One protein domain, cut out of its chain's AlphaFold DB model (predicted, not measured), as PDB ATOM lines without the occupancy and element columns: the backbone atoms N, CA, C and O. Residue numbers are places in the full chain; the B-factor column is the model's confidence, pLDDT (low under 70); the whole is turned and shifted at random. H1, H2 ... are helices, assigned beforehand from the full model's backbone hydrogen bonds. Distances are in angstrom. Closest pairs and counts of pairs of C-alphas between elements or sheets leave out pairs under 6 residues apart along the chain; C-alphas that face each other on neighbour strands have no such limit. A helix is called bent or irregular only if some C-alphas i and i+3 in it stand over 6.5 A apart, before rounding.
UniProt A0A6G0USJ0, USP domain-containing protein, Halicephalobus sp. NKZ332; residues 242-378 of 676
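AT A GLANCE: This is residues 242 to 378 of the 676 residues of the protein "USP domain-containing protein" of Halicephalobus sp. NKZ332 (UniProt A0A6G0USJ0). Long helix H6 forms one side of a compact body; H1 and H3 meet it steeply, H2 packs across H3 away from H6, and residues 242 to 270 skirt the outside. Residues 368 to 374 stick out. The 137 printed residues include six named helices, H1 to H6, under half the residues, and no named strand: all helix, radius of gyration of the C-alphas 15.0 A, spans 40 by 38 by 25 A.

HOW THE PARTS SIT: H6, residues 348 to 369, touches H1, residues 271 to 282, with residues 348 to 352 alone, at a steep tilt of 53 degrees; the closest C-alphas, Phe 272 and Ala 348, are 4.6 A apart. H6 only just touches H3, residues 307 to 319, with 3 pairs of C-alphas within 8 A, closest Met 307 and Ile 359, 6.8 A. H2, residues 284 to 293, touches H3, closest C-alphas Val 290 and Arg 312, 5.7 A. H5, residues 333 to 336, touches H6 at C-alphas Ile 336 and Phe 354, the closest, 5.3 A. H4, residues 327 to 331, is apart from H6. Every O i to N i+4 pair is within hydrogen-bond range in H1 and H3, 5 of 6 in H2, 17 of 18 in H6, 0 of 1 in H4, where 2 of 2 O i to N i+3 pairs are.

IN THESE COORDINATES: H6 runs 33.8 A from C-alpha 348 at (-45.616, -26.724, -16.989) to C-alpha 369 at (-12.409, -20.994, -14.275), irregular, with C-alphas 366 and 369 7.3 A apart. H3 spans 18.4 A, H1 16.5 A.

THE WHOLE: The printed part has no cut. Links H2 to H3 and H5 to H6 are long. pLDDT is under 70 at residues 296 to 300 and 366 to 373.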
ATOM      1  N   THR A 242     -25.619  -7.476  -5.818       77.75
ATOM      2  CA  THR A 242     -26.251  -6.920  -7.024       77.75
ATOM      3  C   THR A 242     -27.568  -7.599  -7.387       77.75
ATOM      4  O   THR A 242     -28.426  -6.937  -7.947       77.75
ATOM      5  N   VAL A 243     -27.754  -8.887  -7.074       78.88
ATOM      6  CA  VAL A 243     -29.000  -9.637  -7.321       78.88
ATOM      7  C   VAL A 243     -30.002  -9.407  -6.191       78.88
ATOM      8  O   VAL A 243     -31.201  -9.289  -6.440       78.88
ATOM      9  N   ALA A 244     -29.516  -9.275  -4.952       74.69
ATOM     10  CA  ALA A 244     -30.352  -9.016  -3.779       74.69
ATOM     11  C   ALA A 244     -31.168  -7.709  -3.884       74.69
ATOM     12  O   ALA A 244     -32.265  -7.625  -3.332       74.69
ATOM     13  N   SER A 245     -30.672  -6.698  -4.606       81.81
ATOM     14  CA  SER A 245     -31.365  -5.419  -4.821       81.81
ATOM     15  C   SER A 245     -32.358  -5.414  -5.995       81.81
ATOM     16  O   SER A 245     -33.119  -4.460  -6.137       81.81
ATOM     17  N   LEU A 246     -32.421  -6.472  -6.814       87.25
ATOM     18  CA  LEU A 246     -33.313  -6.558  -7.986       87.25
ATOM     19  C   LEU A 246     -34.733  -7.049  -7.639       87.25
ATOM     20  O   LEU A 246     -35.442  -7.558  -8.501       87.25
ATOM     21  N   ASN A 247     -35.177  -6.916  -6.386       88.38
ATOM     22  CA  ASN A 247     -36.472  -7.429  -5.910       88.38
ATOM     23  C   ASN A 247     -37.711  -6.676  -6.442       88.38
ATOM     24  O   ASN A 247     -38.841  -7.093  -6.181       88.38
ATOM     25  N   SER A 248     -37.515  -5.583  -7.183       91.81
ATOM     26  CA  SER A 248     -38.576  -4.787  -7.797       91.81
ATOM     27  C   SER A 248     -38.189  -4.317  -9.199       91.81
ATOM     28  O   SER A 248     -37.018  -4.069  -9.496       91.81
ATOM     29  N   TRP A 249     -39.201  -4.119 -10.045       93.81
ATOM     30  CA  TRP A 249     -39.085  -3.458 -11.349       93.81
ATOM     31  C   TRP A 249     -38.815  -1.945 -11.242       93.81
ATOM     32  O   TRP A 249     -38.389  -1.320 -12.213       93.81
ATOM     33  N   THR A 250     -38.986  -1.356 -10.052       90.31
ATOM     34  CA  THR A 250     -38.646   0.044  -9.756       90.31
ATOM     35  C   THR A 250     -37.194   0.365 -10.140       90.31
ATOM     36  O   THR A 250     -36.260  -0.314  -9.716       90.31
ATOM     37  N   GLY A 251     -37.004   1.420 -10.938       88.12
ATOM     38  CA  GLY A 251     -35.685   1.864 -11.407       88.12
ATOM     39  C   GLY A 251     -35.106   1.077 -12.591       88.12
ATOM     40  O   GLY A 251     -34.002   1.387 -13.023       88.12
ATOM     41  N   CYS A 252     -35.815   0.086 -13.145       91.50
ATOM     42  CA  CYS A 252     -35.382  -0.600 -14.364       91.50
ATOM     43  C   CYS A 252     -35.823   0.190 -15.612       91.50
ATOM     44  O   CYS A 252     -36.933   0.014 -16.116       91.50
ATOM     45  N   GLU A 253     -34.953   1.065 -16.125       91.31
ATOM     46  CA  GLU A 253     -35.256   1.962 -17.258       91.31
ATOM     47  C   GLU A 253     -35.780   1.230 -18.505       91.31
ATOM     48  O   GLU A 253     -36.665   1.733 -19.189       91.31
ATOM     49  N   THR A 254     -35.286   0.015 -18.774       92.69
ATOM     50  CA  THR A 254     -35.658  -0.778 -19.964       92.69
ATOM     51  C   THR A 254     -37.141  -1.157 -20.012       92.69
ATOM     52  O   THR A 254     -37.687  -1.297 -21.103       92.69
ATOM     53  N   VAL A 255     -37.801  -1.328 -18.860       93.31
ATOM     54  CA  VAL A 255     -39.243  -1.636 -18.793       93.31
ATOM     55  C   VAL A 255     -40.095  -0.402 -18.472       93.31
ATOM     56  O   VAL A 255     -41.314  -0.507 -18.350       93.31
ATOM     57  N   SER A 256     -39.477   0.776 -18.339       88.50
ATOM     58  CA  SER A 256     -40.175   2.017 -18.004       88.50
ATOM     59  C   SER A 256     -41.249   2.350 -19.046       88.50
ATOM     60  O   SER A 256     -41.033   2.229 -20.250       88.50
ATOM     61  N   GLY A 257     -42.444   2.722 -18.581       87.06
ATOM     62  CA  GLY A 257     -43.614   2.969 -19.433       87.06
ATOM     63  C   GLY A 257     -44.302   1.717 -20.002       87.06
ATOM     64  O   GLY A 257     -45.410   1.833 -20.519       87.06
ATOM     65  N   SER A 258     -43.715   0.520 -19.874       93.38
ATOM     66  CA  SER A 258     -44.351  -0.742 -20.280       93.38
ATOM     67  C   SER A 258     -45.076  -1.391 -19.093       93.38
ATOM     68  O   SER A 258     -44.447  -1.609 -18.062       93.38
ATOM     69  N   PRO A 259     -46.367  -1.764 -19.197       94.31
ATOM     70  CA  PRO A 259     -47.070  -2.423 -18.091       94.31
ATOM     71  C   PRO A 259     -46.610  -3.875 -17.872       94.31
ATOM     72  O   PRO A 259     -46.526  -4.342 -16.741       94.31
ATOM     73  N   ALA A 260     -46.329  -4.588 -18.963       96.56
ATOM     74  CA  ALA A 260     -45.942  -5.997 -19.033       96.56
ATOM     75  C   ALA A 260     -45.465  -6.309 -20.469       96.56
ATOM     76  O   ALA A 260     -45.697  -5.505 -21.379       96.56
ATOM     77  N   LEU A 261     -44.876  -7.485 -20.709       97.06
ATOM     78  CA  LEU A 261     -44.639  -7.987 -22.075       97.06
ATOM     79  C   LEU A 261     -45.961  -8.252 -22.817       97.06
ATOM     80  O   LEU A 261     -47.017  -8.358 -22.194       97.06
ATOM     81  N   SER A 262     -45.931  -8.360 -24.145       96.88
ATOM     82  CA  SER A 262     -47.056  -8.887 -24.935       96.88
ATOM     83  C   SER A 262     -47.379 -10.351 -24.598       96.88
ATOM     84  O   SER A 262     -46.597 -11.039 -23.943       96.88
ATOM     85  N   GLY A 263     -48.499 -10.861 -25.119       97.31
ATOM     86  CA  GLY A 263     -48.716 -12.307 -25.219       97.31
ATOM     87  C   GLY A 263     -47.672 -13.001 -26.109       97.31
ATOM     88  O   GLY A 263     -46.945 -12.346 -26.870       97.31
ATOM     89  N   ILE A 264     -47.605 -14.329 -25.997       97.94
ATOM     90  CA  ILE A 264     -46.691 -15.212 -26.735       97.94
ATOM     91  C   ILE A 264     -47.531 -16.152 -27.595       97.94
ATOM     92  O   ILE A 264     -48.402 -16.845 -27.082       97.94
ATOM     93  N   ARG A 265     -47.254 -16.203 -28.898       97.19
ATOM     94  CA  ARG A 265     -48.018 -17.026 -29.839       97.19
ATOM     95  C   ARG A 265     -47.869 -18.518 -29.534       97.19
ATOM     96  O   ARG A 265     -46.751 -18.993 -29.312       97.19
ATOM     97  N   ASN A 266     -48.966 -19.268 -29.593       94.81
ATOM     98  CA  ASN A 266     -48.996 -20.719 -29.443       94.81
ATOM     99  C   ASN A 266     -49.285 -21.408 -30.789       94.81
ATOM    100  O   ASN A 266     -50.439 -21.654 -31.131       94.81
ATOM    101  N   PRO A 267     -48.244 -21.755 -31.568       88.25
ATOM    102  CA  PRO A 267     -48.443 -22.451 -32.835       88.25
ATOM    103  C   PRO A 267     -48.747 -23.952 -32.671       88.25
ATOM    104  O   PRO A 267     -49.350 -24.535 -33.565       88.25
ATOM    105  N   HIS A 268     -48.305 -24.596 -31.580       84.75
ATOM    106  CA  HIS A 268     -48.259 -26.063 -31.460       84.75
ATOM    107  C   HIS A 268     -48.335 -26.550 -29.993       84.75
ATOM    108  O   HIS A 268     -47.361 -27.091 -29.479       84.75
ATOM    109  N   ASN A 269     -49.463 -26.363 -29.296       91.38
ATOM    110  CA  ASN A 269     -49.671 -26.815 -27.899       91.38
ATOM    111  C   ASN A 269     -48.688 -26.248 -26.840       91.38
ATOM    112  O   ASN A 269     -48.653 -26.712 -25.702       91.38
ATOM    113  N   ASN A 270     -47.960 -25.179 -27.165       93.88
ATOM    114  CA  ASN A 270     -46.887 -24.574 -26.370       93.88
ATOM    115  C   ASN A 270     -47.355 -23.789 -25.126       93.88
ATOM    116  O   ASN A 270     -46.531 -23.142 -24.485       93.88
ATOM    117  N   CYS A 271     -48.635 -23.815 -24.747       96.00
ATOM    118  CA  CYS A 271     -49.167 -23.056 -23.602       96.00
ATOM    119  C   CYS A 271     -48.423 -23.328 -22.271       96.00
ATOM    120  O   CYS A 271     -48.219 -22.419 -21.461       96.00
ATOM    121  N   PHE A 272     -47.935 -24.559 -22.063       95.50
ATOM    122  CA  PHE A 272     -47.092 -24.924 -20.917       95.50
ATOM    123  C   PHE A 272     -45.760 -24.146 -20.913       95.50
ATOM    124  O   PHE A 272     -45.340 -23.637 -19.879       95.50
ATOM    125  N   LEU A 273     -45.129 -23.976 -22.080       95.69
ATOM    126  CA  LEU A 273     -43.914 -23.184 -22.263       95.69
ATOM    127  C   LEU A 273     -44.207 -21.679 -22.185       95.69
ATOM    128  O   LEU A 273     -43.474 -20.944 -21.528       95.69
ATOM    129  N   ASN A 274     -45.282 -21.216 -22.822       97.56
ATOM    130  CA  ASN A 274     -45.660 -19.805 -22.866       97.56
ATOM    131  C   ASN A 274     -45.972 -19.264 -21.463       97.56
ATOM    132  O   ASN A 274     -45.450 -18.218 -21.078       97.56
ATOM    133  N   SER A 275     -46.757 -19.997 -20.667       98.25
ATOM    134  CA  SER A 275     -47.060 -19.627 -19.278       98.25
ATOM    135  C   SER A 275     -45.807 -19.605 -18.387       98.25
ATOM    136  O   SER A 275     -45.637 -18.665 -17.610       98.25
ATOM    137  N   VAL A 276     -44.880 -20.559 -18.554       98.25
ATOM    138  CA  VAL A 276     -43.566 -20.555 -17.881       98.25
ATOM    139  C   VAL A 276     -42.721 -19.345 -18.288       98.25
ATOM    140  O   VAL A 276     -42.201 -18.650 -17.414       98.25
ATOM    141  N   LEU A 277     -42.609 -19.047 -19.588       98.06
ATOM    142  CA  LEU A 277     -41.836 -17.907 -20.095       98.06
ATOM    143  C   LEU A 277     -42.384 -16.566 -19.596       98.06
ATOM    144  O   LEU A 277     -41.599 -15.720 -19.164       98.06
ATOM    145  N   GLN A 278     -43.709 -16.386 -19.587       98.00
ATOM    146  CA  GLN A 278     -44.336 -15.189 -19.021       98.00
ATOM    147  C   GLN A 278     -43.990 -15.028 -17.539       98.00
ATOM    148  O   GLN A 278     -43.606 -13.939 -17.121       98.00
ATOM    149  N   VAL A 279     -44.048 -16.101 -16.744       98.31
ATOM    150  CA  VAL A 279     -43.684 -16.026 -15.324       98.31
ATOM    151  C   VAL A 279     -42.209 -15.679 -15.127       98.31
ATOM    152  O   VAL A 279     -41.911 -14.686 -14.463       98.31
ATOM    153  N   VAL A 280     -41.271 -16.446 -15.697       97.94
ATOM    154  CA  VAL A 280     -39.840 -16.240 -15.395       97.94
ATOM    155  C   VAL A 280     -39.331 -14.878 -15.870       97.94
ATOM    156  O   VAL A 280     -38.461 -14.301 -15.226       97.94
ATOM    157  N   THR A 281     -39.897 -14.320 -16.945       97.31
ATOM    158  CA  THR A 281     -39.526 -12.981 -17.436       97.31
ATOM    159  C   THR A 281     -40.088 -11.830 -16.598       97.31
ATOM    160  O   THR A 281     -39.449 -10.781 -16.544       97.31
ATOM    161  N   HIS A 282     -41.223 -12.014 -15.912       97.75
ATOM    162  CA  HIS A 282     -41.830 -10.996 -15.040       97.75
ATOM    163  C   HIS A 282     -41.400 -11.092 -13.562       97.75
ATOM    164  O   HIS A 282     -41.715 -10.198 -12.772       97.75
ATOM    165  N   ILE A 283     -40.638 -12.120 -13.170       97.62
ATOM    166  CA  ILE A 283     -39.975 -12.184 -11.857       97.62
ATOM    167  C   ILE A 283     -38.859 -11.122 -11.797       97.62
ATOM    168  O   ILE A 283     -37.911 -11.228 -12.579       97.62
ATOM    169  N   PRO A 284     -38.914 -10.130 -10.880       95.25
ATOM    170  CA  PRO A 284     -37.990  -8.992 -10.883       95.25
ATOM    171  C   PRO A 284     -36.510  -9.388 -10.849       95.25
ATOM    172  O   PRO A 284     -35.742  -8.980 -11.718       95.25
ATOM    173  N   GLN A 285     -36.119 -10.245  -9.903       94.31
ATOM    174  CA  GLN A 285     -34.716 -10.580  -9.643       94.31
ATOM    175  C   GLN A 285     -34.047 -11.244 -10.855       94.31
ATOM    176  O   GLN A 285     -32.890 -10.977 -11.174       94.31
ATOM    177  N   PHE A 286     -34.797 -12.103 -11.546       95.88
ATOM    178  CA  PHE A 286     -34.321 -12.881 -12.683       95.88
ATOM    179  C   PHE A 286     -34.453 -12.103 -13.999       95.88
ATOM    180  O   PHE A 286     -33.488 -11.995 -14.757       95.88
ATOM    181  N   GLY A 287     -35.617 -11.497 -14.255       96.06
ATOM    182  CA  GLY A 287     -35.878 -10.713 -15.460       96.06
ATOM    183  C   GLY A 287     -34.966  -9.488 -15.578       96.06
ATOM    184  O   GLY A 287     -34.404  -9.246 -16.648       96.06
ATOM    185  N   ARG A 288     -34.714  -8.769 -14.473       94.50
ATOM    186  CA  ARG A 288     -33.745  -7.661 -14.455       94.50
ATOM    187  C   ARG A 288     -32.316  -8.136 -14.691       94.50
ATOM    188  O   ARG A 288     -31.641  -7.564 -15.538       94.50
ATOM    189  N   TYR A 289     -31.874  -9.223 -14.053       92.75
ATOM    190  CA  TYR A 289     -30.548  -9.803 -14.309       92.75
ATOM    191  C   TYR A 289     -30.347 -10.148 -15.799       92.75
ATOM    192  O   TYR A 289     -29.295  -9.867 -16.380       92.75
ATOM    193  N   VAL A 290     -31.376 -10.709 -16.443       93.75
ATOM    194  CA  VAL A 290     -31.387 -11.018 -17.883       93.75
ATOM    195  C   VAL A 290     -31.303  -9.754 -18.749       93.75
ATOM    196  O   VAL A 290     -30.604  -9.754 -19.761       93.75
ATOM    197  N   ILE A 291     -31.977  -8.668 -18.371       92.56
ATOM    198  CA  ILE A 291     -31.942  -7.386 -19.093       92.56
ATOM    199  C   ILE A 291     -30.592  -6.668 -18.929       92.56
ATOM    200  O   ILE A 291     -30.026  -6.190 -19.920       92.56
ATOM    201  N   GLU A 292     -30.101  -6.592 -17.691       89.00
ATOM    202  CA  GLU A 292     -29.048  -5.673 -17.237       89.00
ATOM    203  C   GLU A 292     -27.633  -6.283 -17.322       89.00
ATOM    204  O   GLU A 292     -26.664  -5.547 -17.516       89.00
ATOM    205  N   HIS A 293     -27.476  -7.614 -17.241       85.19
ATOM    206  CA  HIS A 293     -26.152  -8.271 -17.238       85.19
ATOM    207  C   HIS A 293     -25.835  -9.145 -18.464       85.19
ATOM    208  O   HIS A 293     -24.664  -9.471 -18.704       85.19
ATOM    209  N   HIS A 294     -26.838  -9.496 -19.271       85.88
ATOM    210  CA  HIS A 294     -26.638 -10.203 -20.537       85.88
ATOM    211  C   HIS A 294     -26.693  -9.236 -21.725       85.88
ATOM    212  O   HIS A 294     -27.564  -8.379 -21.818       85.88
ATOM    213  N   SER A 295     -25.745  -9.359 -22.653       77.00
ATOM    214  CA  SER A 295     -25.662  -8.530 -23.862       77.00
ATOM    215  C   SER A 295     -24.726  -9.173 -24.891       77.00
ATOM    216  O   SER A 295     -23.931 -10.061 -24.563       77.00
ATOM    217  N   LYS A 296     -24.791  -8.729 -26.155       62.62
ATOM    218  CA  LYS A 296     -23.800  -9.126 -27.170       62.62
ATOM    219  C   LYS A 296     -22.421  -8.606 -26.741       62.62
ATOM    220  O   LYS A 296     -22.228  -7.398 -26.665       62.62
ATOM    221  N   GLY A 297     -21.484  -9.515 -26.466       60.84
ATOM    222  CA  GLY A 297     -20.128  -9.188 -26.004       60.84
ATOM    223  C   GLY A 297     -19.924  -9.184 -24.480       60.84
ATOM    224  O   GLY A 297     -18.799  -8.973 -24.034       60.84
ATOM    225  N   SER A 298     -20.957  -9.451 -23.668       69.88
ATOM    226  CA  SER A 298     -20.786  -9.616 -22.215       69.88
ATOM    227  C   SER A 298     -19.926 -10.847 -21.895       69.88
ATOM    228  O   SER A 298     -20.226 -11.959 -22.328       69.88
ATOM    229  N   GLN A 299     -18.890 -10.657 -21.071       63.41
ATOM    230  CA  GLN A 299     -17.975 -11.717 -20.614       63.41
ATOM    231  C   GLN A 299     -18.681 -12.807 -19.776       63.41
ATOM    232  O   GLN A 299     -18.132 -13.888 -19.585       63.41
ATOM    233  N   LYS A 300     -19.916 -12.562 -19.305       66.81
ATOM    234  CA  LYS A 300     -20.769 -13.561 -18.630       66.81
ATOM    235  C   LYS A 300     -21.544 -14.470 -19.623       66.81
ATOM    236  O   LYS A 300     -22.446 -15.187 -19.195       66.81
ATOM    237  N   CYS A 301     -21.249 -14.446 -20.935       74.12
ATOM    238  CA  CYS A 301     -22.069 -15.085 -21.985       74.12
ATOM    239  C   CYS A 301     -21.281 -15.977 -22.968       74.12
ATOM    240  O   CYS A 301     -20.277 -15.554 -23.532       74.12
ATOM    241  N   LEU A 302     -21.833 -17.146 -23.325       71.75
ATOM    242  CA  LEU A 302     -21.349 -18.017 -24.420       71.75
ATOM    243  C   LEU A 302     -21.753 -17.510 -25.826       71.75
ATOM    244  O   LEU A 302     -22.260 -18.265 -26.658       71.75
ATOM    245  N   GLY A 303     -21.597 -16.208 -26.082       74.44
ATOM    246  CA  GLY A 303     -21.949 -15.579 -27.360       74.44
ATOM    247  C   GLY A 303     -23.360 -15.943 -27.853       74.44
ATOM    248  O   GLY A 303     -24.335 -15.858 -27.105       74.44
ATOM    249  N   ASN A 304     -23.457 -16.386 -29.111       71.31
ATOM    250  CA  ASN A 304     -24.719 -16.750 -29.773       71.31
ATOM    251  C   ASN A 304     -25.418 -17.994 -29.185       71.31
ATOM    252  O   ASN A 304     -26.593 -18.214 -29.484       71.31
ATOM    253  N   ALA A 305     -24.731 -18.798 -28.366       82.81
ATOM    254  CA  ALA A 305     -25.312 -19.965 -27.700       82.81
ATOM    255  C   ALA A 305     -25.969 -19.624 -26.348       82.81
ATOM    256  O   ALA A 305     -26.695 -20.451 -25.800       82.81
ATOM    257  N   CYS A 306     -25.757 -18.424 -25.797       87.94
ATOM    258  CA  CYS A 306     -26.230 -18.086 -24.454       87.94
ATOM    259  C   CYS A 306     -27.768 -17.986 -24.370       87.94
ATOM    260  O   CYS A 306     -28.367 -17.061 -24.919       87.94
ATOM    261  N   MET A 307     -28.393 -18.896 -23.618       91.44
ATOM    262  CA  MET A 307     -29.848 -18.990 -23.463       91.44
ATOM    263  C   MET A 307     -30.430 -17.734 -22.806       91.44
ATOM    264  O   MET A 307     -31.465 -17.235 -23.237       91.44
ATOM    265  N   LEU A 308     -29.720 -17.150 -21.834       93.12
ATOM    266  CA  LEU A 308     -30.114 -15.889 -21.196       93.12
ATOM    267  C   LEU A 308     -30.057 -14.699 -22.178       93.12
ATOM    268  O   LEU A 308     -30.893 -13.803 -22.098       93.12
ATOM    269  N   CYS A 309     -29.164 -14.709 -23.177       92.06
ATOM    270  CA  CYS A 309     -29.184 -13.716 -24.261       92.06
ATOM    271  C   CYS A 309     -30.369 -13.921 -25.223       92.06
ATOM    272  O   CYS A 309     -30.932 -12.942 -25.722       92.06
ATOM    273  N   SER A 310     -30.779 -15.168 -25.475       93.00
ATOM    274  CA  SER A 310     -32.001 -15.466 -26.232       93.00
ATOM    275  C   SER A 310     -33.257 -15.044 -25.465       93.00
ATOM    276  O   SER A 310     -34.103 -14.358 -26.037       93.00
ATOM    277  N   LEU A 311     -33.327 -15.320 -24.160       94.62
ATOM    278  CA  LEU A 311     -34.415 -14.875 -23.288       94.62
ATOM    279  C   LEU A 311     -34.486 -13.342 -23.197       94.62
ATOM    280  O   LEU A 311     -35.567 -12.771 -23.312       94.62
ATOM    281  N   ARG A 312     -33.343 -12.648 -23.113       94.12
ATOM    282  CA  ARG A 312     -33.291 -11.181 -23.228       94.12
ATOM    283  C   ARG A 312     -33.832 -10.694 -24.571       94.12
ATOM    284  O   ARG A 312     -34.562  -9.712 -24.622       94.12
ATOM    285  N   THR A 313     -33.491 -11.371 -25.666       92.94
ATOM    286  CA  THR A 313     -34.002 -11.021 -27.004       92.94
ATOM    287  C   THR A 313     -35.524 -11.198 -27.080       92.94
ATOM    288  O   THR A 313     -36.205 -10.377 -27.688       92.94
ATOM    289  N   HIS A 314     -36.065 -12.219 -26.413       94.81
ATOM    290  CA  HIS A 314     -37.503 -12.440 -26.264       94.81
ATOM    291  C   HIS A 314     -38.183 -11.341 -25.421       94.81
ATOM    292  O   HIS A 314     -39.160 -10.761 -25.887       94.81
ATOM    293  N   ILE A 315     -37.614 -10.957 -24.268       95.81
ATOM    294  CA  ILE A 315     -38.076  -9.810 -23.458       95.81
ATOM    295  C   ILE A 315     -38.139  -8.529 -24.305       95.81
ATOM    296  O   ILE A 315     -39.171  -7.867 -24.349       95.81
ATOM    297  N   PHE A 316     -37.072  -8.196 -25.040       94.44
ATOM    298  CA  PHE A 316     -37.033  -6.979 -25.862       94.44
ATOM    299  C   PHE A 316     -38.057  -6.985 -27.013       94.44
ATOM    300  O   PHE A 316     -38.570  -5.925 -27.361       94.44
ATOM    301  N   ARG A 317     -38.414  -8.152 -27.569       93.81
ATOM    302  CA  ARG A 317     -39.531  -8.282 -28.528       93.81
ATOM    303  C   ARG A 317     -40.897  -8.109 -27.857       93.81
ATOM    304  O   ARG A 317     -41.763  -7.430 -28.402       93.81
ATOM    305  N   GLY A 318     -41.076  -8.665 -26.657       94.88
ATOM    306  CA  GLY A 318     -42.301  -8.501 -25.868       94.88
ATOM    307  C   GLY A 318     -42.554  -7.052 -25.433       94.88
ATOM    308  O   GLY A 318     -43.703  -6.614 -25.418       94.88
ATOM    309  N   LEU A 319     -41.490  -6.286 -25.157       95.38
ATOM    310  CA  LEU A 319     -41.546  -4.843 -24.865       95.38
ATOM    311  C   LEU A 319     -41.926  -3.989 -26.086       95.38
ATOM    312  O   LEU A 319     -42.533  -2.937 -25.926       95.38
ATOM    313  N   GLN A 320     -41.667  -4.460 -27.310       92.88
ATOM    314  CA  GLN A 320     -42.191  -3.836 -28.537       92.88
ATOM    315  C   GLN A 320     -43.711  -4.055 -28.708       92.88
ATOM    316  O   GLN A 320     -44.281  -3.652 -29.719       92.88
ATOM    317  N   ASN A 321     -44.371  -4.714 -27.746       84.81
ATOM    318  CA  ASN A 321     -45.794  -5.062 -27.749       84.81
ATOM    319  C   ASN A 321     -46.219  -5.866 -29.003       84.81
ATOM    320  O   ASN A 321     -47.372  -5.805 -29.431       84.81
ATOM    321  N   THR A 322     -45.293  -6.638 -29.588       86.25
ATOM    322  CA  THR A 322     -45.538  -7.490 -30.765       86.25
ATOM    323  C   THR A 322     -45.703  -8.954 -30.353       86.25
ATOM    324  O   THR A 322     -44.849  -9.521 -29.674       86.25
ATOM    325  N   VAL A 323     -46.790  -9.602 -30.784       89.56
ATOM    326  CA  VAL A 323     -47.076 -11.005 -30.433       89.56
ATOM    327  C   VAL A 323     -46.201 -11.958 -31.259       89.56
ATOM    328  O   VAL A 323     -46.489 -12.264 -32.422       89.56
ATOM    329  N   ASN A 324     -45.122 -12.422 -30.626       91.56
ATOM    330  CA  ASN A 324     -44.126 -13.361 -31.155       91.56
ATOM    331  C   ASN A 324     -44.339 -14.762 -30.565       91.56
ATOM    332  O   ASN A 324     -44.807 -14.879 -29.437       91.56
ATOM    333  N   ASP A 325     -43.936 -15.818 -31.268       93.25
ATOM    334  CA  ASP A 325     -43.825 -17.163 -30.686       93.25
ATOM    335  C   ASP A 325     -42.561 -17.344 -29.811       93.25
ATOM    336  O   ASP A 325     -41.631 -16.527 -29.796       93.25
ATOM    337  N   ALA A 326     -42.526 -18.458 -29.077       93.38
ATOM    338  CA  ALA A 326     -41.380 -18.919 -28.292       93.38
ATOM    339  C   ALA A 326     -40.347 -19.736 -29.106       93.38
ATOM    340  O   ALA A 326     -39.490 -20.396 -28.524       93.38
ATOM    341  N   GLY A 327     -40.380 -19.713 -30.442       91.50
ATOM    342  CA  GLY A 327     -39.615 -20.608 -31.322       91.50
ATOM    343  C   GLY A 327     -38.088 -20.511 -31.213       91.50
ATOM    344  O   GLY A 327     -37.380 -21.387 -31.705       91.50
ATOM    345  N   TRP A 328     -37.561 -19.505 -30.510       92.06
ATOM    346  CA  TRP A 328     -36.151 -19.440 -30.111       92.06
ATOM    347  C   TRP A 328     -35.748 -20.576 -29.151       92.06
ATOM    348  O   TRP A 328     -34.590 -20.995 -29.164       92.06
ATOM    349  N   VAL A 329     -36.694 -21.108 -28.365       92.06
ATOM    350  CA  VAL A 329     -36.485 -22.237 -27.441       92.06
ATOM    351  C   VAL A 329     -36.160 -23.528 -28.198       92.06
ATOM    352  O   VAL A 329     -35.438 -24.365 -27.669       92.06
ATOM    353  N   ASN A 330     -36.559 -23.657 -29.472       89.25
ATOM    354  CA  ASN A 330     -36.248 -24.825 -30.310       89.25
ATOM    355  C   ASN A 330     -34.740 -25.109 -30.447       89.25
ATOM    356  O   ASN A 330     -34.368 -26.252 -30.685       89.25
ATOM    357  N   ARG A 331     -33.875 -24.097 -30.268       90.00
ATOM    358  CA  ARG A 331     -32.406 -24.255 -30.210       90.00
ATOM    359  C   ARG A 331     -31.933 -25.054 -28.990       90.00
ATOM    360  O   ARG A 331     -30.844 -25.608 -29.019       90.00
ATOM    361  N   TYR A 332     -32.732 -25.059 -27.928       90.75
ATOM    362  CA  TYR A 332     -32.389 -25.553 -26.599       90.75
ATOM    363  C   TYR A 332     -33.271 -26.723 -26.148       90.75
ATOM    364  O   TYR A 332     -33.065 -27.232 -25.052       90.75
ATOM    365  N   LEU A 333     -34.247 -27.160 -26.954       87.25
ATOM    366  CA  LEU A 333     -35.162 -28.240 -26.562       87.25
ATOM    367  C   LEU A 333     -34.425 -29.541 -26.221       87.25
ATOM    368  O   LEU A 333     -34.820 -30.204 -25.274       87.25
ATOM    369  N   GLU A 334     -33.330 -29.868 -26.908       85.25
ATOM    370  CA  GLU A 334     -32.510 -31.048 -26.588       85.25
ATOM    371  C   GLU A 334     -31.726 -30.882 -25.267       85.25
ATOM    372  O   GLU A 334     -31.625 -31.832 -24.496       85.25
ATOM    373  N   ASP A 335     -31.242 -29.672 -24.950       84.69
ATOM    374  CA  ASP A 335     -30.557 -29.350 -23.679       84.69
ATOM    375  C   ASP A 335     -31.514 -29.298 -22.471       84.69
ATOM    376  O   ASP A 335     -31.097 -29.510 -21.325       84.69
ATOM    377  N   ILE A 336     -32.781 -28.944 -22.715       86.56
ATOM    378  CA  ILE A 336     -33.839 -28.784 -21.709       86.56
ATOM    379  C   ILE A 336     -34.560 -30.121 -21.492       86.56
ATOM    380  O   ILE A 336     -34.628 -30.606 -20.366       86.56
ATOM    381  N   PHE A 337     -35.083 -30.717 -22.565       83.38
ATOM    382  CA  PHE A 337     -36.038 -31.825 -22.550       83.38
ATOM    383  C   PHE A 337     -35.707 -32.833 -23.682       83.38
ATOM    384  O   PHE A 337     -36.414 -32.885 -24.691       83.38
ATOM    385  N   PRO A 338     -34.653 -33.668 -23.533       81.56
ATOM    386  CA  PRO A 338     -34.115 -34.516 -24.610       81.56
ATOM    387  C   PRO A 338     -35.116 -35.444 -25.320       81.56
ATOM    388  O   PRO A 338     -34.870 -35.862 -26.445       81.56
ATOM    389  N   ASN A 339     -36.228 -35.782 -24.658       83.62
ATOM    390  CA  ASN A 339     -37.247 -36.714 -25.147       83.62
ATOM    391  C   ASN A 339     -38.570 -36.025 -25.559       83.62
ATOM    392  O   ASN A 339     -39.560 -36.724 -25.767       83.62
ATOM    393  N   HIS A 340     -38.632 -34.688 -25.631       84.25
ATOM    394  CA  HIS A 340     -39.874 -33.975 -25.961       84.25
ATOM    395  C   HIS A 340     -40.290 -34.196 -27.423       84.25
ATOM    396  O   HIS A 340     -39.508 -33.985 -28.354       84.25
ATOM    397  N   ILE A 341     -41.556 -34.561 -27.631       83.12
ATOM    398  CA  ILE A 341     -42.150 -34.734 -28.957       83.12
ATOM    399  C   ILE A 341     -42.818 -33.414 -29.351       83.12
ATOM    400  O   ILE A 341     -43.838 -33.033 -28.795       83.12
ATOM    401  N   ARG A 342     -42.267 -32.692 -30.331       83.12
ATOM    402  CA  ARG A 342     -42.788 -31.362 -30.701       83.12
ATOM    403  C   ARG A 342     -44.289 -31.408 -31.016       83.12
ATOM    404  O   ARG A 342     -44.710 -32.129 -31.918       83.12
ATOM    405  N   GLY A 343     -45.068 -30.598 -30.300       83.12
ATOM    406  CA  GLY A 343     -46.525 -30.523 -30.432       83.12
ATOM    407  C   GLY A 343     -47.319 -31.375 -29.435       83.12
ATOM    408  O   GLY A 343     -48.547 -31.269 -29.430       83.12
ATOM    409  N   THR A 344     -46.680 -32.173 -28.569       88.25
ATOM    410  CA  THR A 344     -47.344 -32.712 -27.369       88.25
ATOM    411  C   THR A 344     -47.575 -31.616 -26.331       88.25
ATOM    412  O   THR A 344     -46.877 -30.602 -26.295       88.25
ATOM    413  N   GLN A 345     -48.577 -31.823 -25.475       88.81
ATOM    414  CA  GLN A 345     -48.694 -31.080 -24.223       88.81
ATOM    415  C   GLN A 345     -47.771 -31.721 -23.182       88.81
ATOM    416  O   GLN A 345     -47.720 -32.946 -23.087       88.81
ATOM    417  N   GLU A 346     -47.078 -30.893 -22.405       92.31
ATOM    418  CA  GLU A 346     -46.177 -31.308 -21.324       92.31
ATOM    419  C   GLU A 346     -46.592 -30.652 -19.996       92.31
ATOM    420  O   GLU A 346     -47.425 -29.737 -19.956       92.31
ATOM    421  N   ASP A 347     -45.994 -31.089 -18.887       93.62
ATOM    422  CA  ASP A 347     -46.231 -30.477 -17.583       93.62
ATOM    423  C   ASP A 347     -45.475 -29.140 -17.439       93.62
ATOM    424  O   ASP A 347     -44.247 -29.071 -17.547       93.62
ATOM    425  N   ALA A 348     -46.204 -28.055 -17.155       95.50
ATOM    426  CA  ALA A 348     -45.616 -26.724 -16.989       95.50
ATOM    427  C   ALA A 348     -44.626 -26.634 -15.807       95.50
ATOM    428  O   ALA A 348     -43.740 -25.781 -15.810       95.50
ATOM    429  N   HIS A 349     -44.741 -27.504 -14.798       96.19
ATOM    430  CA  HIS A 349     -43.800 -27.556 -13.680       96.19
ATOM    431  C   HIS A 349     -42.495 -28.254 -14.073       96.19
ATOM    432  O   HIS A 349     -41.417 -27.780 -13.715       96.19
ATOM    433  N   GLU A 350     -42.571 -29.326 -14.864       94.81
ATOM    434  CA  GLU A 350     -41.378 -29.975 -15.413       94.81
ATOM    435  C   GLU A 350     -40.655 -29.043 -16.392       94.81
ATOM    436  O   GLU A 350     -39.456 -28.816 -16.247       94.81
ATOM    437  N   MET A 351     -41.385 -28.388 -17.304       94.75
ATOM    438  CA  MET A 351     -40.834 -27.367 -18.207       94.75
ATOM    439  C   MET A 351     -40.139 -26.219 -17.452       94.75
ATOM    440  O   MET A 351     -39.050 -25.796 -17.842       94.75
ATOM    441  N   LEU A 352     -40.731 -25.728 -16.356       97.06
ATOM    442  CA  LEU A 352     -40.117 -24.715 -15.490       97.06
ATOM    443  C   LEU A 352     -38.792 -25.204 -14.898       97.06
ATOM    444  O   LEU A 352     -37.775 -24.519 -15.025       97.06
ATOM    445  N   LEU A 353     -38.794 -26.378 -14.260       95.88
ATOM    446  CA  LEU A 353     -37.598 -26.918 -13.620       95.88
ATOM    447  C   LEU A 353     -36.504 -27.207 -14.650       95.88
ATOM    448  O   LEU A 353     -35.375 -26.776 -14.442       95.88
ATOM    449  N   PHE A 354     -36.831 -27.839 -15.781       95.62
ATOM    450  CA  PHE A 354     -35.873 -28.154 -16.843       95.62
ATOM    451  C   PHE A 354     -35.284 -26.908 -17.524       95.62
ATOM    452  O   PHE A 354     -34.095 -26.910 -17.857       95.62
ATOM    453  N   LEU A 355     -36.062 -25.830 -17.693       95.56
ATOM    454  CA  LEU A 355     -35.555 -24.546 -18.196       95.56
ATOM    455  C   LEU A 355     -34.510 -23.949 -17.242       95.56
ATOM    456  O   LEU A 355     -33.424 -23.557 -17.673       95.56
ATOM    457  N   LEU A 356     -34.826 -23.908 -15.946       95.75
ATOM    458  CA  LEU A 356     -33.927 -23.407 -14.906       95.75
ATOM    459  C   LEU A 356     -32.655 -24.272 -14.802       95.75
ATOM    460  O   LEU A 356     -31.543 -23.747 -14.786       95.75
ATOM    461  N   ASP A 357     -32.801 -25.594 -14.856       93.69
ATOM    462  CA  ASP A 357     -31.707 -26.571 -14.858       93.69
ATOM    463  C   ASP A 357     -30.769 -26.445 -16.075       93.69
ATOM    464  O   ASP A 357     -29.551 -26.610 -15.955       93.69
ATOM    465  N   ALA A 358     -31.304 -26.152 -17.264       93.00
ATOM    466  CA  ALA A 358     -30.496 -25.933 -18.463       93.00
ATOM    467  C   ALA A 358     -29.710 -24.611 -18.389       93.00
ATOM    468  O   ALA A 358     -28.542 -24.549 -18.790       93.00
ATOM    469  N   ILE A 359     -30.312 -23.569 -17.808       92.25
ATOM    470  CA  ILE A 359     -29.644 -22.295 -17.510       92.25
ATOM    471  C   ILE A 359     -28.519 -22.503 -16.485       92.25
ATOM    472  O   ILE A 359     -27.418 -21.982 -16.685       92.25
ATOM    473  N   ASP A 360     -28.747 -23.312 -15.447       90.25
ATOM    474  CA  ASP A 360     -27.719 -23.711 -14.479       90.25
ATOM    475  C   ASP A 360     -26.546 -24.427 -15.138       90.25
ATOM    476  O   ASP A 360     -25.402 -23.993 -14.986       90.25
ATOM    477  N   ARG A 361     -26.811 -25.487 -15.916       89.25
ATOM    478  CA  ARG A 361     -25.776 -26.213 -16.673       89.25
ATOM    479  C   ARG A 361     -24.945 -25.251 -17.523       89.25
ATOM    480  O   ARG A 361     -23.712 -25.336 -17.525       89.25
ATOM    481  N   GLN A 362     -25.598 -24.296 -18.188       86.81
ATOM    482  CA  GLN A 362     -24.901 -23.309 -19.002       86.81
ATOM    483  C   GLN A 362     -24.041 -22.357 -18.148       86.81
ATOM    484  O   GLN A 362     -22.856 -22.189 -18.441       86.81
ATOM    485  N   GLN A 363     -24.566 -21.787 -17.058       83.94
ATOM    486  CA  GLN A 363     -23.792 -20.894 -16.183       83.94
ATOM    487  C   GLN A 363     -22.638 -21.610 -15.461       83.94
ATOM    488  O   GLN A 363     -21.546 -21.049 -15.346       83.94
ATOM    489  N   GLN A 364     -22.832 -22.856 -15.024       80.19
ATOM    490  CA  GLN A 364     -21.778 -23.678 -14.427       80.19
ATOM    491  C   GLN A 364     -20.644 -23.953 -15.422       80.19
ATOM    492  O   GLN A 364     -19.477 -23.927 -15.032       80.19
ATOM    493  N   SER A 365     -20.950 -24.158 -16.712       74.06
ATOM    494  CA  SER A 365     -19.913 -24.369 -17.732       74.06
ATOM    495  C   SER A 365     -18.995 -23.149 -17.910       74.06
ATOM    496  O   SER A 365     -17.784 -23.327 -18.041       74.06
ATOM    497  N   ILE A 366     -19.543 -21.929 -17.810       69.94
ATOM    498  CA  ILE A 366     -18.801 -20.655 -17.846       69.94
ATOM    499  C   ILE A 366     -17.939 -20.482 -16.582       69.94
ATOM    500  O   ILE A 366     -16.801 -20.026 -16.661       69.94
ATOM    501  N   ARG A 367     -18.453 -20.869 -15.406       68.31
ATOM    502  CA  ARG A 367     -17.790 -20.665 -14.100       68.31
ATOM    503  C   ARG A 367     -16.658 -21.652 -13.781       68.31
ATOM    504  O   ARG A 367     -16.035 -21.524 -12.729       68.31
ATOM    505  N   ARG A 368     -16.335 -22.600 -14.671       59.50
ATOM    506  CA  ARG A 368     -15.263 -23.602 -14.462       59.50
ATOM    507  C   ARG A 368     -13.875 -23.005 -14.189       59.50
ATOM    508  O   ARG A 368     -13.034 -23.695 -13.623       59.50
ATOM    509  N   SER A 369     -13.644 -21.742 -14.544       54.06
ATOM    510  CA  SER A 369     -12.409 -20.994 -14.275       54.06
ATOM    511  C   SER A 369     -12.343 -20.315 -12.894       54.06
ATOM    512  O   SER A 369     -11.263 -19.871 -12.512       54.06
ATOM    513  N   GLN A 370     -13.441 -20.241 -12.125       52.53
ATOM    514  CA  GLN A 370     -13.449 -19.721 -10.744       52.53
ATOM    515  C   GLN A 370     -14.402 -20.517  -9.825       52.53
ATOM    516  O   GLN A 370     -15.531 -20.087  -9.570       52.53
ATOM    517  N   PRO A 371     -13.967 -21.673  -9.287       48.00
ATOM    518  CA  PRO A 371     -14.767 -22.444  -8.340       48.00
ATOM    519  C   PRO A 371     -15.036 -21.694  -7.021       48.00
ATOM    520  O   PRO A 371     -14.116 -21.176  -6.393       48.00
ATOM    521  N   GLY A 372     -16.291 -21.718  -6.551       55.94
ATOM    522  CA  GLY A 372     -16.615 -21.553  -5.126       55.94
ATOM    523  C   GLY A 372     -16.708 -20.134  -4.544       55.94
ATOM    524  O   GLY A 372     -16.394 -19.976  -3.368       55.94
ATOM    525  N   LYS A 373     -17.133 -19.108  -5.305       67.94
ATOM    526  CA  LYS A 373     -17.357 -17.747  -4.749       67.94
ATOM    527  C   LYS A 373     -18.760 -17.145  -4.867       67.94
ATOM    528  O   LYS A 373     -19.082 -16.292  -4.053       67.94
ATOM    529  N   ILE A 374     -19.568 -17.521  -5.860       74.94
ATOM    530  CA  ILE A 374     -20.925 -16.979  -6.078       74.94
ATOM    531  C   ILE A 374     -21.784 -18.088  -6.702       74.94
ATOM    532  O   ILE A 374     -21.289 -18.811  -7.575       74.94
ATOM    533  N   SER A 375     -23.057 -18.185  -6.317       85.31
ATOM    534  CA  SER A 375     -24.045 -19.098  -6.912       85.31
ATOM    535  C   SER A 375     -24.529 -18.647  -8.302       85.31
ATOM    536  O   SER A 375     -24.289 -17.509  -8.724       85.31
ATOM    537  N   SER A 376     -25.191 -19.528  -9.055       89.38
ATOM    538  CA  SER A 376     -25.860 -19.191 -10.327       89.38
ATOM    539  C   SER A 376     -26.992 -18.163 -10.123       89.38
ATOM    540  O   SER A 376     -27.390 -17.907  -8.992       89.38
ATOM    541  N   ILE A 377     -27.536 -17.555 -11.186       91.56
ATOM    542  CA  ILE A 377     -28.729 -16.697 -11.023       91.56
ATOM    543  C   ILE A 377     -29.971 -17.504 -10.620       91.56
ATOM    544  O   ILE A 377     -30.816 -17.001  -9.889       91.56
ATOM    545  N   VAL A 378     -30.071 -18.758 -11.065       94.19
ATOM    546  CA  VAL A 378     -31.175 -19.651 -10.704       94.19
ATOM    547  C   VAL A 378     -31.081 -19.992  -9.222       94.19
ATOM    548  O   VAL A 378     -32.031 -19.742  -8.487       94.19
TER     549      VAL A 378